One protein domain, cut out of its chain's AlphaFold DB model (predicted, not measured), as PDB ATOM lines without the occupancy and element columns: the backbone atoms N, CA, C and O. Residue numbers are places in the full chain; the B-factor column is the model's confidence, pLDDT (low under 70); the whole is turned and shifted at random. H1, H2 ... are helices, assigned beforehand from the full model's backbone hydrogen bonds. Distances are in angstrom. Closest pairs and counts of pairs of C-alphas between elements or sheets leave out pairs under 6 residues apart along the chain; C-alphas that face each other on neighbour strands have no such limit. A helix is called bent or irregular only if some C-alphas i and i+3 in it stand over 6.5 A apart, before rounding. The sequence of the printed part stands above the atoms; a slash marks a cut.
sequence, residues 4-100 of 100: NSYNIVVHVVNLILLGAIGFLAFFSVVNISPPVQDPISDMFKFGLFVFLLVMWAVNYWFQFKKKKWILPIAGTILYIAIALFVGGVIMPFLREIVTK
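Overview. This is residues 4 to 100 of the 100 residues of an uncharacterized protein of Psychrobacillus sp. OK032 (UniProt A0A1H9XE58). You are looking at three long helices in an up-and-down bundle, loosely put together, with H2 at the corner of a triangle between H1 and the first arm of H3, H3a. H3 bends near its far end, and the shorter arm H3b runs on along the end of H2 that is nearer to residue 39, away from H1; residues 30 to 39, of which 39 belongs to H2, stick out at that same end. The printed part has 97 residues with three named helices, H1, H2 and H3 along the chain, and no named strand; the class is all helix. The whole is loose, with a radius of gyration of the C-alphas of 16.0 A, and flat, spanning 50 by 27 by 15 A.

Arrangement. Begin with the longest helix, H3, residues 71 to 99, assigned as one helix by its hydrogen bonds but bent: C-alphas 88 and 91 are 6.6 A apart. Its arms, H3a at residues 71 to 88 and H3b at residues 91 to 99, stand at a shallow tilt of 30 degrees. Next look at H2, residues 39 to 66: it touches H3a, closest at the C-alphas of Gln 63 and Leu 71, 5.7 A apart, and the two form a hairpin, opposite ways at a shallow tilt of 15 degrees. With residues 40 to 44 alone, H2 only just touches H3b, with 3 pairs of C-alphas within 8 A, the closest being Phe 44 and Met 91 at 7.2 A; their tilt of 34.7 degrees is shallow, only just short of steep. On H1, residues 4 to 29, find Asn 14: its C-alpha is 6.5 A from that of Tyr 60, the closest pair of H1 and H2, a hairpin running opposite ways at a shallow tilt of 1 degree. H1 only just touches H3a, with 3 pairs within 8 A, between residues 9 to 13 and residue 72 alone; the C-alphas of Val 10 and Pro 72 are closest, at 6.2 A. H1 and H3b are apart. In H1, H2 and H3b each O i to N i+4 pair is within hydrogen-bond range; in H3a 13 of 14 are.

Along the chain. Find C-alpha 71 at (134.308, -84.098, 38.654); from there H3a runs 24.6 A to C-alpha 88, and H3b ends at C-alpha 99, at (129.753, -122.671, 33.937). H2 covers 40.7 A from C-alpha 39 to C-alpha 66. H1 begins at C-alpha 4, at (142.842, -73.818, 30.059), and covers 37.5 A.

Size, cuts and confidence. The C-alphas farthest apart are those of Asn 4 and Lys 100, 53.3 A. The printed part has no cut. The link from H2 to H3 is tight and that from H1 to H2 is short. Look at residues 31 to 37 for pLDDT under 70; the mean of the printed part is 85.2.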
ATOM      1  N   ASN A   4     141.706 -72.999  30.487       84.56
ATOM      2  CA  ASN A   4     142.842 -73.818  30.059       84.56
ATOM      3  C   ASN A   4     143.364 -74.720  31.178       84.56
ATOM      4  O   ASN A   4     143.619 -75.894  30.934       84.56
ATOM      5  N   SER A   5     143.480 -74.210  32.408       86.44
ATOM      6  CA  SER A   5     143.992 -74.996  33.537       86.44
ATOM      7  C   SER A   5     143.084 -76.183  33.856       86.44
ATOM      8  O   SER A   5     143.575 -77.279  34.101       86.44
ATOM      9  N   TYR A   6     141.762 -75.991  33.794       88.75
ATOM     10  CA  TYR A   6     140.806 -77.083  33.988       88.75
ATOM     11  C   TYR A   6     140.939 -78.158  32.905       88.75
ATOM     12  O   TYR A   6     141.052 -79.341  33.221       88.75
ATOM     13  N   ASN A   7     140.963 -77.751  31.632       90.19
ATOM     14  CA  ASN A   7     141.050 -78.689  30.515       90.19
ATOM     15  C   ASN A   7     142.341 -79.518  30.577       90.19
ATOM     16  O   ASN A   7     142.283 -80.729  30.385       90.19
ATOM     17  N   ILE A   8     143.482 -78.896  30.907       91.62
ATOM     18  CA  ILE A   8     144.761 -79.602  31.089       91.62
ATOM     19  C   ILE A   8     144.626 -80.683  32.165       91.62
ATOM     20  O   ILE A   8     144.976 -81.833  31.917       91.62
ATOM     21  N   VAL A   9     144.075 -80.345  33.335       90.94
ATOM     22  CA  VAL A   9     143.892 -81.313  34.430       90.94
ATOM     23  C   VAL A   9     142.991 -82.468  34.000       90.94
ATOM     24  O   VAL A   9     143.339 -83.626  34.220       90.94
ATOM     25  N   VAL A  10     141.862 -82.178  33.346       91.44
ATOM     26  CA  VAL A  10     140.949 -83.214  32.842       91.44
ATOM     27  C   VAL A  10     141.661 -84.130  31.844       91.44
ATOM     28  O   VAL A  10     141.560 -85.348  31.969       91.44
ATOM     29  N   HIS A  11     142.416 -83.584  30.891       93.06
ATOM     30  CA  HIS A  11     143.180 -84.388  29.933       93.06
ATOM     31  C   HIS A  11     144.216 -85.279  30.617       93.06
ATOM     32  O   HIS A  11     144.260 -86.473  30.338       93.06
ATOM     33  N   VAL A  12     145.015 -84.721  31.529       93.88
ATOM     34  CA  VAL A  12     146.080 -85.458  32.223       93.88
ATOM     35  C   VAL A  12     145.497 -86.598  33.058       93.88
ATOM     36  O   VAL A  12     145.957 -87.731  32.943       93.88
ATOM     37  N   VAL A  13     144.443 -86.337  33.837       91.12
ATOM     38  CA  VAL A  13     143.778 -87.370  34.651       91.12
ATOM     39  C   VAL A  13     143.222 -88.490  33.771       91.12
ATOM     40  O   VAL A  13     143.432 -89.666  34.066       91.12
ATOM     41  N   ASN A  14     142.557 -88.150  32.662       93.44
ATOM     42  CA  ASN A  14     141.986 -89.162  31.773       93.44
ATOM     43  C   ASN A  14     143.050 -89.914  30.968       93.44
ATOM     44  O   ASN A  14     142.835 -91.083  30.659       93.44
ATOM     45  N   LEU A  15     144.196 -89.297  30.674       94.62
ATOM     46  CA  LEU A  15     145.327 -89.962  30.029       94.62
ATOM     47  C   LEU A  15     146.013 -90.954  30.977       94.62
ATOM     48  O   LEU A  15     146.339 -92.059  30.553       94.62
ATOM     49  N   ILE A  16     146.157 -90.612  32.262       92.69
ATOM     50  CA  ILE A  16     146.649 -91.541  33.296       92.69
ATOM     51  C   ILE A  16     145.694 -92.733  33.443       92.69
ATOM     52  O   ILE A  16     146.138 -93.879  33.432       92.69
ATOM     53  N   LEU A  17     144.383 -92.476  33.529       90.31
ATOM     54  CA  LEU A  17     143.354 -93.523  33.566       90.31
ATOM     55  C   LEU A  17     143.429 -94.438  32.340       90.31
ATOM     56  O   LEU A  17     143.424 -95.657  32.485       90.31
ATOM     57  N   LEU A  18     143.535 -93.861  31.142       94.06
ATOM     58  CA  LEU A  18     143.647 -94.633  29.907       94.06
ATOM     59  C   LEU A  18     144.935 -95.467  29.880       94.06
ATOM     60  O   LEU A  18     144.900 -96.634  29.498       94.06
ATOM     61  N   GLY A  19     146.051 -94.899  30.345       92.25
ATOM     62  CA  GLY A  19     147.313 -95.614  30.518       92.25
ATOM     63  C   GLY A  19     147.191 -96.796  31.482       92.25
ATOM     64  O   GLY A  19     147.703 -97.870  31.185       92.25
ATOM     65  N   ALA A  20     146.456 -96.644  32.588       90.31
ATOM     66  CA  ALA A  20     146.193 -97.732  33.529       90.31
ATOM     67  C   ALA A  20     145.332 -98.848  32.911       90.31
ATOM     68  O   ALA A  20     145.646-100.025  33.084       90.31
ATOM     69  N   ILE A  21     144.290 -98.501  32.145       90.75
ATOM     70  CA  ILE A  21     143.486 -99.486  31.397       90.75
ATOM     71  C   ILE A  21     144.372-100.234  30.393       90.75
ATOM     72  O   ILE A  21     144.327-101.461  30.332       90.75
ATOM     73  N   GLY A  22     145.208 -99.510  29.640       90.88
ATOM     74  CA  GLY A  22     146.139-100.098  28.674       90.88
ATOM     75  C   GLY A  22     147.184-101.003  29.327       90.88
ATOM     76  O   GLY A  22     147.468-102.081  28.812       90.88
ATOM     77  N   PHE A  23     147.701-100.611  30.492       90.44
ATOM     78  CA  PHE A  23     148.609-101.429  31.295       90.44
ATOM     79  C   PHE A  23     147.937-102.740  31.722       90.44
ATOM     80  O   PHE A  23     148.469-103.815  31.461       90.44
ATOM     81  N   LEU A  24     146.731-102.675  32.296       87.31
ATOM     82  CA  LEU A  24     145.971-103.871  32.676       87.31
ATOM     83  C   LEU A  24     145.681-104.774  31.472       87.31
ATOM     84  O   LEU A  24     145.837-105.991  31.569       87.31
ATOM     85  N   ALA A  25     145.302-104.187  30.335       87.62
ATOM     86  CA  ALA A  25     145.061-104.926  29.103       87.62
ATOM     87  C   ALA A  25     146.326-105.656  28.646       87.62
ATOM     88  O   ALA A  25     146.274-106.863  28.439       87.62
ATOM     89  N   PHE A  26     147.467-104.971  28.577       86.31
ATOM     90  CA  PHE A  26     148.743-105.562  28.176       86.31
ATOM     91  C   PHE A  26     149.127-106.766  29.049       86.31
ATOM     92  O   PHE A  26     149.366-107.855  28.529       86.31
ATOM     93  N   PHE A  27     149.104-106.608  30.376       83.19
ATOM     94  CA  PHE A  27     149.430-107.700  31.301       83.19
ATOM     95  C   PHE A  27     148.407-108.840  31.290       83.19
ATOM     96  O   PHE A  27     148.755-109.964  31.633       83.19
ATOM     97  N   SER A  28     147.166-108.592  30.862       77.50
ATOM     98  CA  SER A  28     146.175-109.662  30.705       77.50
ATOM     99  C   SER A  28     146.476-110.604  29.532       77.50
ATOM    100  O   SER A  28     146.033-111.752  29.559       77.50
ATOM    101  N   VAL A  29     147.229-110.134  28.524       73.38
ATOM    102  CA  VAL A  29     147.613-110.928  27.341       73.38
ATOM    103  C   VAL A  29     148.993-111.563  27.501       73.38
ATOM    104  O   VAL A  29     149.243-112.647  26.978       73.38
ATOM    105  N   VAL A  30     149.899-110.910  28.235       70.88
ATOM    106  CA  VAL A  30     151.237-111.436  28.534       70.88
ATOM    107  C   VAL A  30     151.130-112.452  29.675       70.88
ATOM    108  O   VAL A  30     151.384-112.151  30.838       70.88
ATOM    109  N   ASN A  31     150.707-113.671  29.345       62.59
ATOM    110  CA  ASN A  31     150.626-114.766  30.304       62.59
ATOM    111  C   ASN A  31     152.011-115.425  30.465       62.59
ATOM    112  O   ASN A  31     152.583-115.912  29.495       62.59
ATOM    113  N   ILE A  32     152.558-115.430  31.684       59.25
ATOM    114  CA  ILE A  32     153.890-115.995  32.009       59.25
ATOM    115  C   ILE A  32     153.804-117.517  32.273       59.25
ATOM    116  O   ILE A  32     154.816-118.200  32.412       59.25
ATOM    117  N   SER A  33     152.585-118.056  32.334       60.69
ATOM    118  CA  SER A  33     152.283-119.451  32.664       60.69
ATOM    119  C   SER A  33     151.807-120.230  31.427       60.69
ATOM    120  O   SER A  33     151.293-119.610  30.491       60.69
ATOM    121  N   PRO A  34     151.923-121.577  31.407       58.50
ATOM    122  CA  PRO A  34     151.431-122.402  30.303       58.50
ATOM    123  C   PRO A  34     149.974-122.060  29.966       58.50
ATOM    124  O   PRO A  34     149.165-121.900  30.888       58.50
ATOM    125  N   PRO A  35     149.617-121.930  28.676       60.47
ATOM    126  CA  PRO A  35     148.306-121.451  28.282       60.47
ATOM    127  C   PRO A  35     147.262-122.533  28.562       60.47
ATOM    128  O   PRO A  35     147.018-123.416  27.745       60.47
ATOM    129  N   VAL A  36     146.613-122.452  29.720       63.16
ATOM    130  CA  VAL A  36     145.288-123.043  29.895       63.16
ATOM    131  C   VAL A  36     144.330-122.096  29.185       63.16
ATOM    132  O   VAL A  36     143.968-121.052  29.723       63.16
ATOM    133  N   GLN A  37     144.011-122.398  27.927       67.19
ATOM    134  CA  GLN A  37     143.023-121.637  27.169       67.19
ATOM    135  C   GLN A  37     141.653-121.872  27.813       67.19
ATOM    136  O   GLN A  37     141.099-122.964  27.714       67.19
ATOM    137  N   ASP A  38     141.132-120.855  28.501       78.75
ATOM    138  CA  ASP A  38     139.761-120.810  29.015       78.75
ATOM    139  C   ASP A  38     139.001-119.753  28.192       78.75
ATOM    140  O   ASP A  38     139.066-118.559  28.510       78.75
ATOM    141  N   PRO A  39     138.292-120.166  27.120       79.62
ATOM    142  CA  PRO A  39     137.597-119.247  26.219       79.62
ATOM    143  C   PRO A  39     136.572-118.373  26.944       79.62
ATOM    144  O   PRO A  39     136.339-117.229  26.554       79.62
ATOM    145  N   ILE A  40     135.973-118.897  28.018       81.31
ATOM    146  CA  ILE A  40     135.008-118.166  28.836       81.31
ATOM    147  C   ILE A  40     135.744-117.055  29.588       81.31
ATOM    148  O   ILE A  40     135.325-115.898  29.536       81.31
ATOM    149  N   SER A  41     136.872-117.373  30.231       78.88
ATOM    150  CA  SER A  41     137.707-116.378  30.920       78.88
ATOM    151  C   SER A  41     138.158-115.251  29.987       78.88
ATOM    152  O   SER A  41     138.055-114.077  30.349       78.88
ATOM    153  N   ASP A  42     138.605-115.583  28.778       82.62
ATOM    154  CA  ASP A  42     139.091-114.589  27.819       82.62
ATOM    155  C   ASP A  42     137.966-113.686  27.295       82.62
ATOM    156  O   ASP A  42     138.145-112.469  27.186       82.62
ATOM    157  N   MET A  43     136.770-114.242  27.080       84.25
ATOM    158  CA  MET A  43     135.587-113.462  26.714       84.25
ATOM    159  C   MET A  43     135.164-112.496  27.835       84.25
ATOM    160  O   MET A  43     134.854-111.332  27.561       84.25
ATOM    161  N   PHE A  44     135.213-112.926  29.103       84.38
ATOM    162  CA  PHE A  44     134.942-112.050  30.251       84.38
ATOM    163  C   PHE A  44     135.993-110.940  30.404       84.38
ATOM    164  O   PHE A  44     135.618-109.786  30.625       84.38
ATOM    165  N   LYS A  45     137.290-111.242  30.234       84.12
ATOM    166  CA  LYS A  45     138.362-110.225  30.250       84.12
ATOM    167  C   LYS A  45     138.149-109.184  29.152       84.12
ATOM    168  O   LYS A  45     138.210-107.987  29.425       84.12
ATOM    169  N   PHE A  46     137.854-109.622  27.928       86.94
ATOM    170  CA  PHE A  46     137.558-108.714  26.821       86.94
ATOM    171  C   PHE A  46     136.348-107.821  27.134       86.94
ATOM    172  O   PHE A  46     136.432-106.598  27.001       86.94
ATOM    173  N   GLY A  47     135.254-108.412  27.628       88.06
ATOM    174  CA  GLY A  47     134.063-107.675  28.054       88.06
ATOM    175  C   GLY A  47     134.357-106.632  29.138       88.06
ATOM    176  O   GLY A  47     133.878-105.499  29.045       88.06
ATOM    177  N   LEU A  48     135.202-106.968  30.119       87.50
ATOM    178  CA  LEU A  48     135.656-106.031  31.149       87.50
ATOM    179  C   LEU A  48     136.410-104.844  30.546       87.50
ATOM    180  O   LEU A  48     136.120-103.705  30.905       87.50
ATOM    181  N   PHE A  49     137.350-105.069  29.626       90.31
ATOM    182  CA  PHE A  49     138.105-103.968  29.018       90.31
ATOM    183  C   PHE A  49     137.226-103.051  28.168       90.31
ATOM    184  O   PHE A  49     137.364-101.828  28.252       90.31
ATOM    185  N   VAL A  50     136.280-103.614  27.412       92.31
ATOM    186  CA  VAL A  50     135.282-102.824  26.675       92.31
ATOM    187  C   VAL A  50     134.460-101.973  27.642       92.31
ATOM    188  O   VAL A  50     134.319-100.767  27.437       92.31
ATOM    189  N   PHE A  51     133.976-102.566  28.734       90.25
ATOM    190  CA  PHE A  51     133.230-101.849  29.766       90.25
ATOM    191  C   PHE A  51     134.050-100.707  30.392       90.25
ATOM    192  O   PHE A  51     133.563 -99.577  30.499       90.25
ATOM    193  N   LEU A  52     135.311-100.969  30.748       90.44
ATOM    194  CA  LEU A  52     136.230 -99.976  31.309       90.44
ATOM    195  C   LEU A  52     136.482 -98.811  30.350       90.44
ATOM    196  O   LEU A  52     136.496 -97.661  30.793       90.44
ATOM    197  N   LEU A  53     136.645 -99.077  29.052       93.31
ATOM    198  CA  LEU A  53     136.824 -98.038  28.035       93.31
ATOM    199  C   LEU A  53     135.567 -97.184  27.849       93.31
ATOM    200  O   LEU A  53     135.665 -95.957  27.790       93.31
ATOM    201  N   VAL A  54     134.385 -97.806  27.800       93.31
ATOM    202  CA  VAL A  54     133.110 -97.079  27.680       93.31
ATOM    203  C   VAL A  54     132.901 -96.167  28.887       93.31
ATOM    204  O   VAL A  54     132.627 -94.977  28.728       93.31
ATOM    205  N   MET A  55     133.094 -96.694  30.096       90.75
ATOM    206  CA  MET A  55     132.962 -95.918  31.329       90.75
ATOM    207  C   MET A  55     133.967 -94.763  31.395       90.75
ATOM    208  O   MET A  55     133.618 -93.664  31.832       90.75
ATOM    209  N   TRP A  56     135.196 -94.981  30.918       93.31
ATOM    210  CA  TRP A  56     136.213 -93.937  30.826       93.31
ATOM    211  C   TRP A  56     135.769 -92.824  29.871       93.31
ATOM    212  O   TRP A  56     135.781 -91.653  30.253       93.31
ATOM    213  N   ALA A  57     135.292 -93.179  28.675       92.62
ATOM    214  CA  ALA A  57     134.835 -92.214  27.678       92.62
ATOM    215  C   ALA A  57     133.650 -91.377  28.190       92.62
ATOM    216  O   ALA A  57     133.633 -90.154  28.025       92.62
ATOM    217  N   VAL A  58     132.687 -92.015  28.865       91.69
ATOM    218  CA  VAL A  58     131.529 -91.335  29.470       91.69
ATOM    219  C   VAL A  58     131.968 -90.378  30.581       91.69
ATOM    220  O   VAL A  58     131.537 -89.221  30.603       91.69
ATOM    221  N   ASN A  59     132.851 -90.820  31.482       89.88
ATOM    222  CA  ASN A  59     133.385 -89.979  32.557       89.88
ATOM    223  C   ASN A  59     134.133 -88.760  31.995       89.88
ATOM    224  O   ASN A  59     133.883 -87.622  32.402       89.88
ATOM    225  N   TYR A  60     134.991 -88.987  31.004       91.31
ATOM    226  CA  TYR A  60     135.768 -87.943  30.353       91.31
ATOM    227  C   TYR A  60     134.879 -86.909  29.651       91.31
ATOM    228  O   TYR A  60     135.031 -85.702  29.871       91.31
ATOM    229  N   TRP A  61     133.885 -87.371  28.881       91.62
ATOM    230  CA  TRP A  61     132.875 -86.504  28.268       91.62
ATOM    231  C   TRP A  61     132.184 -85.649  29.331       91.62
ATOM    232  O   TRP A  61     132.038 -84.430  29.168       91.62
ATOM    233  N   PHE A  62     131.734 -86.268  30.424       89.00
ATOM    234  CA  PHE A  62     130.978 -85.579  31.466       89.00
ATOM    235  C   PHE A  62     131.801 -84.479  32.150       89.00
ATOM    236  O   PHE A  62     131.300 -83.363  32.335       89.00
ATOM    237  N   GLN A  63     133.073 -84.755  32.451       88.25
ATOM    238  CA  GLN A  63     134.021 -83.769  32.979       88.25
ATOM    239  C   GLN A  63     134.172 -82.580  32.016       88.25
ATOM    240  O   GLN A  63     134.003 -81.426  32.420       88.25
ATOM    241  N   PHE A  64     134.351 -82.855  30.721       87.62
ATOM    242  CA  PHE A  64     134.476 -81.820  29.691       87.62
ATOM    243  C   PHE A  64     133.229 -80.940  29.534       87.62
ATOM    244  O   PHE A  64     133.342 -79.722  29.367       87.62
ATOM    245  N   LYS A  65     132.030 -81.532  29.597       88.81
ATOM    246  CA  LYS A  65     130.766 -80.791  29.453       88.81
ATOM    247  C   LYS A  65     130.432 -79.937  30.669       88.81
ATOM    248  O   LYS A  65     129.916 -78.835  30.506       88.81
ATOM    249  N   LYS A  66     130.660 -80.444  31.882       87.94
ATOM    250  CA  LYS A  66     130.200 -79.784  33.117       87.94
ATOM    251  C   LYS A  66     131.224 -78.825  33.719       87.94
ATOM    252  O   LYS A  66     130.819 -77.933  34.459       87.94
ATOM    253  N   LYS A  67     132.516 -79.003  33.429       84.00
ATOM    254  CA  LYS A  67     133.609 -78.114  33.852       84.00
ATOM    255  C   LYS A  67     133.694 -77.815  35.356       84.00
ATOM    256  O   LYS A  67     134.134 -76.745  35.767       84.00
ATOM    257  N   LYS A  68     133.265 -78.757  36.203       86.25
ATOM    258  CA  LYS A  68     133.369 -78.635  37.665       86.25
ATOM    259  C   LYS A  68     134.635 -79.324  38.168       86.25
ATOM    260  O   LYS A  68     134.907 -80.461  37.791       86.25
ATOM    261  N   TRP A  69     135.355 -78.665  39.074       81.25
ATOM    262  CA  TRP A  69     136.615 -79.148  39.663       81.25
ATOM    263  C   TRP A  69     136.482 -80.402  40.526       81.25
ATOM    264  O   TRP A  69     137.451 -81.131  40.691       81.25
ATOM    265  N   ILE A  70     135.278 -80.698  41.017       84.94
ATOM    266  CA  ILE A  70     135.016 -81.933  41.762       84.94
ATOM    267  C   ILE A  70     134.908 -83.168  40.856       84.94
ATOM    268  O   ILE A  70     135.128 -84.286  41.309       84.94
ATOM    269  N   LEU A  71     134.591 -82.987  39.568       83.50
ATOM    270  CA  LEU A  71     134.308 -84.098  38.654       83.50
ATOM    271  C   LEU A  71     135.530 -84.951  38.291       83.50
ATOM    272  O   LEU A  71     135.365 -86.166  38.251       83.50
ATOM    273  N   PRO A  72     136.735 -84.388  38.077       80.94
ATOM    274  CA  PRO A  72     137.952 -85.180  37.905       80.94
ATOM    275  C   PRO A  72     138.196 -86.164  39.049       80.94
ATOM    276  O   PRO A  72     138.595 -87.295  38.803       80.94
ATOM    277  N   ILE A  73     137.911 -85.762  40.290       83.31
ATOM    278  CA  ILE A  73     138.174 -86.579  41.478       83.31
ATOM    279  C   ILE A  73     137.015 -87.550  41.711       83.31
ATOM    280  O   ILE A  73     137.213 -88.761  41.700       83.31
ATOM    281  N   ALA A  74     135.791 -87.036  41.851       85.12
ATOM    282  CA  ALA A  74     134.614 -87.856  42.132       85.12
ATOM    283  C   ALA A  74     134.307 -88.847  40.999       85.12
ATOM    284  O   ALA A  74     133.966 -89.994  41.265       85.12
ATOM    285  N   GLY A  75     134.472 -88.425  39.742       80.88
ATOM    286  CA  GLY A  75     134.271 -89.284  38.576       80.88
ATOM    287  C   GLY A  75     135.290 -90.419  38.507       80.88
ATOM    288  O   GLY A  75     134.922 -91.554  38.231       80.88
ATOM    289  N   THR A  76     136.553 -90.141  38.845       82.62
ATOM    290  CA  THR A  76     137.604 -91.169  38.910       82.62
ATOM    291  C   THR A  76     137.383 -92.143  40.066       82.62
ATOM    292  O   THR A  76     137.496 -93.349  39.871       82.62
ATOM    293  N   ILE A  77     137.009 -91.656  41.253       87.69
ATOM    294  CA  ILE A  77     136.693 -92.524  42.399       87.69
ATOM    295  C   ILE A  77     135.500 -93.427  42.071       87.69
ATOM    296  O   ILE A  77     135.566 -94.633  42.294       87.69
ATOM    297  N   LEU A  78     134.433 -92.862  41.498       87.19
ATOM    298  CA  LEU A  78     133.261 -93.627  41.080       87.19
ATOM    299  C   LEU A  78     133.621 -94.663  40.008       87.19
ATOM    300  O   LEU A  78     133.177 -95.804  40.090       87.19
ATOM    301  N   TYR A  79     134.457 -94.287  39.039       83.94
ATOM    302  CA  TYR A  79     134.963 -95.196  38.016       83.94
ATOM    303  C   TYR A  79     135.699 -96.391  38.632       83.94
ATOM    304  O   TYR A  79     135.386 -97.535  38.307       83.94
ATOM    305  N   ILE A  80     136.628 -96.138  39.560       85.31
ATOM    306  CA  ILE A  80     137.384 -97.190  40.252       85.31
ATOM    307  C   ILE A  80     136.441 -98.074  41.076       85.31
ATOM    308  O   ILE A  80     136.547 -99.296  41.014       85.31
ATOM    309  N   ALA A  81     135.490 -97.486  41.807       89.62
ATOM    310  CA  ALA A  81     134.523 -98.240  42.601       89.62
ATOM    311  C   ALA A  81     133.672 -99.179  41.732       89.62
ATOM    312  O   ALA A  81     133.510-100.353  42.066       89.62
ATOM    313  N   ILE A  82     133.179 -98.691  40.588       87.44
ATOM    314  CA  ILE A  82     132.417 -99.503  39.633       87.44
ATOM    315  C   ILE A  82     133.307-100.594  39.027       87.44
ATOM    316  O   ILE A  82     132.884-101.744  38.955       87.44
ATOM    317  N   ALA A  83     134.540-100.269  38.632       85.56
ATOM    318  CA  ALA A  83     135.485-101.240  38.082       85.56
ATOM    319  C   ALA A  83     135.776-102.383  39.068       85.56
ATOM    320  O   ALA A  83     135.717-103.554  38.689       85.56
ATOM    321  N   LEU A  84     136.028-102.054  40.339       88.31
ATOM    322  CA  LEU A  84     136.258-103.035  41.402       88.31
ATOM    323  C   LEU A  84     135.009-103.870  41.691       88.31
ATOM    324  O   LEU A  84     135.118-105.080  41.861       88.31
ATOM    325  N   PHE A  85     133.823-103.258  41.706       89.50
ATOM    326  CA  PHE A  85     132.567-103.981  41.907       89.50
ATOM    327  C   PHE A  85     132.283-104.963  40.762       89.50
ATOM    328  O   PHE A  85     131.977-106.133  40.991       89.50
ATOM    329  N   VAL A  86     132.434-104.513  39.517       86.12
ATOM    330  CA  VAL A  86     132.206-105.345  38.330       86.12
ATOM    331  C   VAL A  86     133.233-106.480  38.265       86.12
ATOM    332  O   VAL A  86     132.846-107.633  38.091       86.12
ATOM    333  N   GLY A  87     134.519-106.172  38.460       84.38
ATOM    334  CA  GLY A  87     135.613-107.148  38.451       84.38
ATOM    335  C   GLY A  87     135.580-108.148  39.601       84.38
ATOM    336  O   GLY A  87     135.811-109.333  39.387       84.38
ATOM    337  N   GLY A  88     135.286-107.680  40.813       86.06
ATOM    338  CA  GLY A  88     135.355-108.490  42.027       86.06
ATOM    339  C   GLY A  88     134.069-109.231  42.378       86.06
ATOM    340  O   GLY A  88     134.140-110.241  43.069       86.06
ATOM    341  N   VAL A  89     132.904-108.752  41.925       89.19
ATOM    342  CA  VAL A  89     131.600-109.317  42.319       89.19
ATOM    343  C   VAL A  89     130.815-109.818  41.113       89.19
ATOM    344  O   VAL A  89     130.459-110.995  41.063       89.19
ATOM    345  N   ILE A  90     130.565-108.959  40.119       87.00
ATOM    346  CA  ILE A  90     129.683-109.314  38.995       87.00
ATOM    347  C   ILE A  90     130.310-110.396  38.114       87.00
ATOM    348  O   ILE A  90     129.653-111.381  37.791       87.00
ATOM    349  N   MET A  91     131.573-110.236  37.719       86.38
ATOM    350  CA  MET A  91     132.245-111.193  36.834       86.38
ATOM    351  C   MET A  91     132.335-112.610  37.415       86.38
ATOM    352  O   MET A  91     131.963-113.545  36.707       86.38
ATOM    353  N   PRO A  92     132.773-112.807  38.676       85.69
ATOM    354  CA  PRO A  92     132.784-114.129  39.297       85.69
ATOM    355  C   PRO A  92     131.394-114.768  39.348       85.69
ATOM    356  O   PRO A  92     131.250-115.939  39.004       85.69
ATOM    357  N   PHE A  93     130.373-113.981  39.698       88.25
ATOM    358  CA  PHE A  93     128.986-114.437  39.747       88.25
ATOM    359  C   PHE A  93     128.465-114.867  38.366       88.25
ATOM    360  O   PHE A  93     127.892-115.944  38.221       88.25
ATOM    361  N   LEU A  94     128.707-114.058  37.329       87.31
ATOM    362  CA  LEU A  94     128.321-114.399  35.958       87.31
ATOM    363  C   LEU A  94     129.062-115.636  35.447       87.31
ATOM    364  O   LEU A  94     128.455-116.466  34.774       87.31
ATOM    365  N   ARG A  95     130.353-115.783  35.773       84.94
ATOM    366  CA  ARG A  95     131.119-116.979  35.413       84.94
ATOM    367  C   ARG A  95     130.500-118.222  36.043       84.94
ATOM    368  O   ARG A  95     130.283-119.183  35.321       84.94
ATOM    369  N   GLU A  96     130.165-118.180  37.334       88.25
ATOM    370  CA  GLU A  96     129.527-119.308  38.024       88.25
ATOM    371  C   GLU A  96     128.228-119.741  37.330       88.25
ATOM    372  O   GLU A  96     128.045-120.933  37.095       88.25
ATOM    373  N   ILE A  97     127.371-118.787  36.950       89.25
ATOM    374  CA  ILE A  97     126.111-119.063  36.240       89.25
ATOM    375  C   ILE A  97     126.354-119.705  34.874       89.25
ATOM    376  O   ILE A  97     125.643-120.631  34.513       89.25
ATOM    377  N   VAL A  98     127.324-119.207  34.104       86.50
ATOM    378  CA  VAL A  98     127.595-119.701  32.742       86.50
ATOM    379  C   VAL A  98     128.278-121.073  32.753       86.50
ATOM    380  O   VAL A  98     128.141-121.829  31.796       86.50
ATOM    381  N   THR A  99     129.037-121.388  33.806       80.38
ATOM    382  CA  THR A  99     129.753-122.671  33.937       80.38
ATOM    383  C   THR A  99     128.968-123.764  34.668       80.38
ATOM    384  O   THR A  99     129.455-124.893  34.737       80.38
ATOM    385  N   LYS A 100     127.807-123.432  35.241       71.31
ATOM    386  CA  LYS A 100     126.840-124.386  35.799       71.31
ATOM    387  C   LYS A 100     125.902-124.896  34.713       71.31
ATOM    388  O   LYS A 100     125.550-126.091  34.800       71.31
TER     389      LYS A 100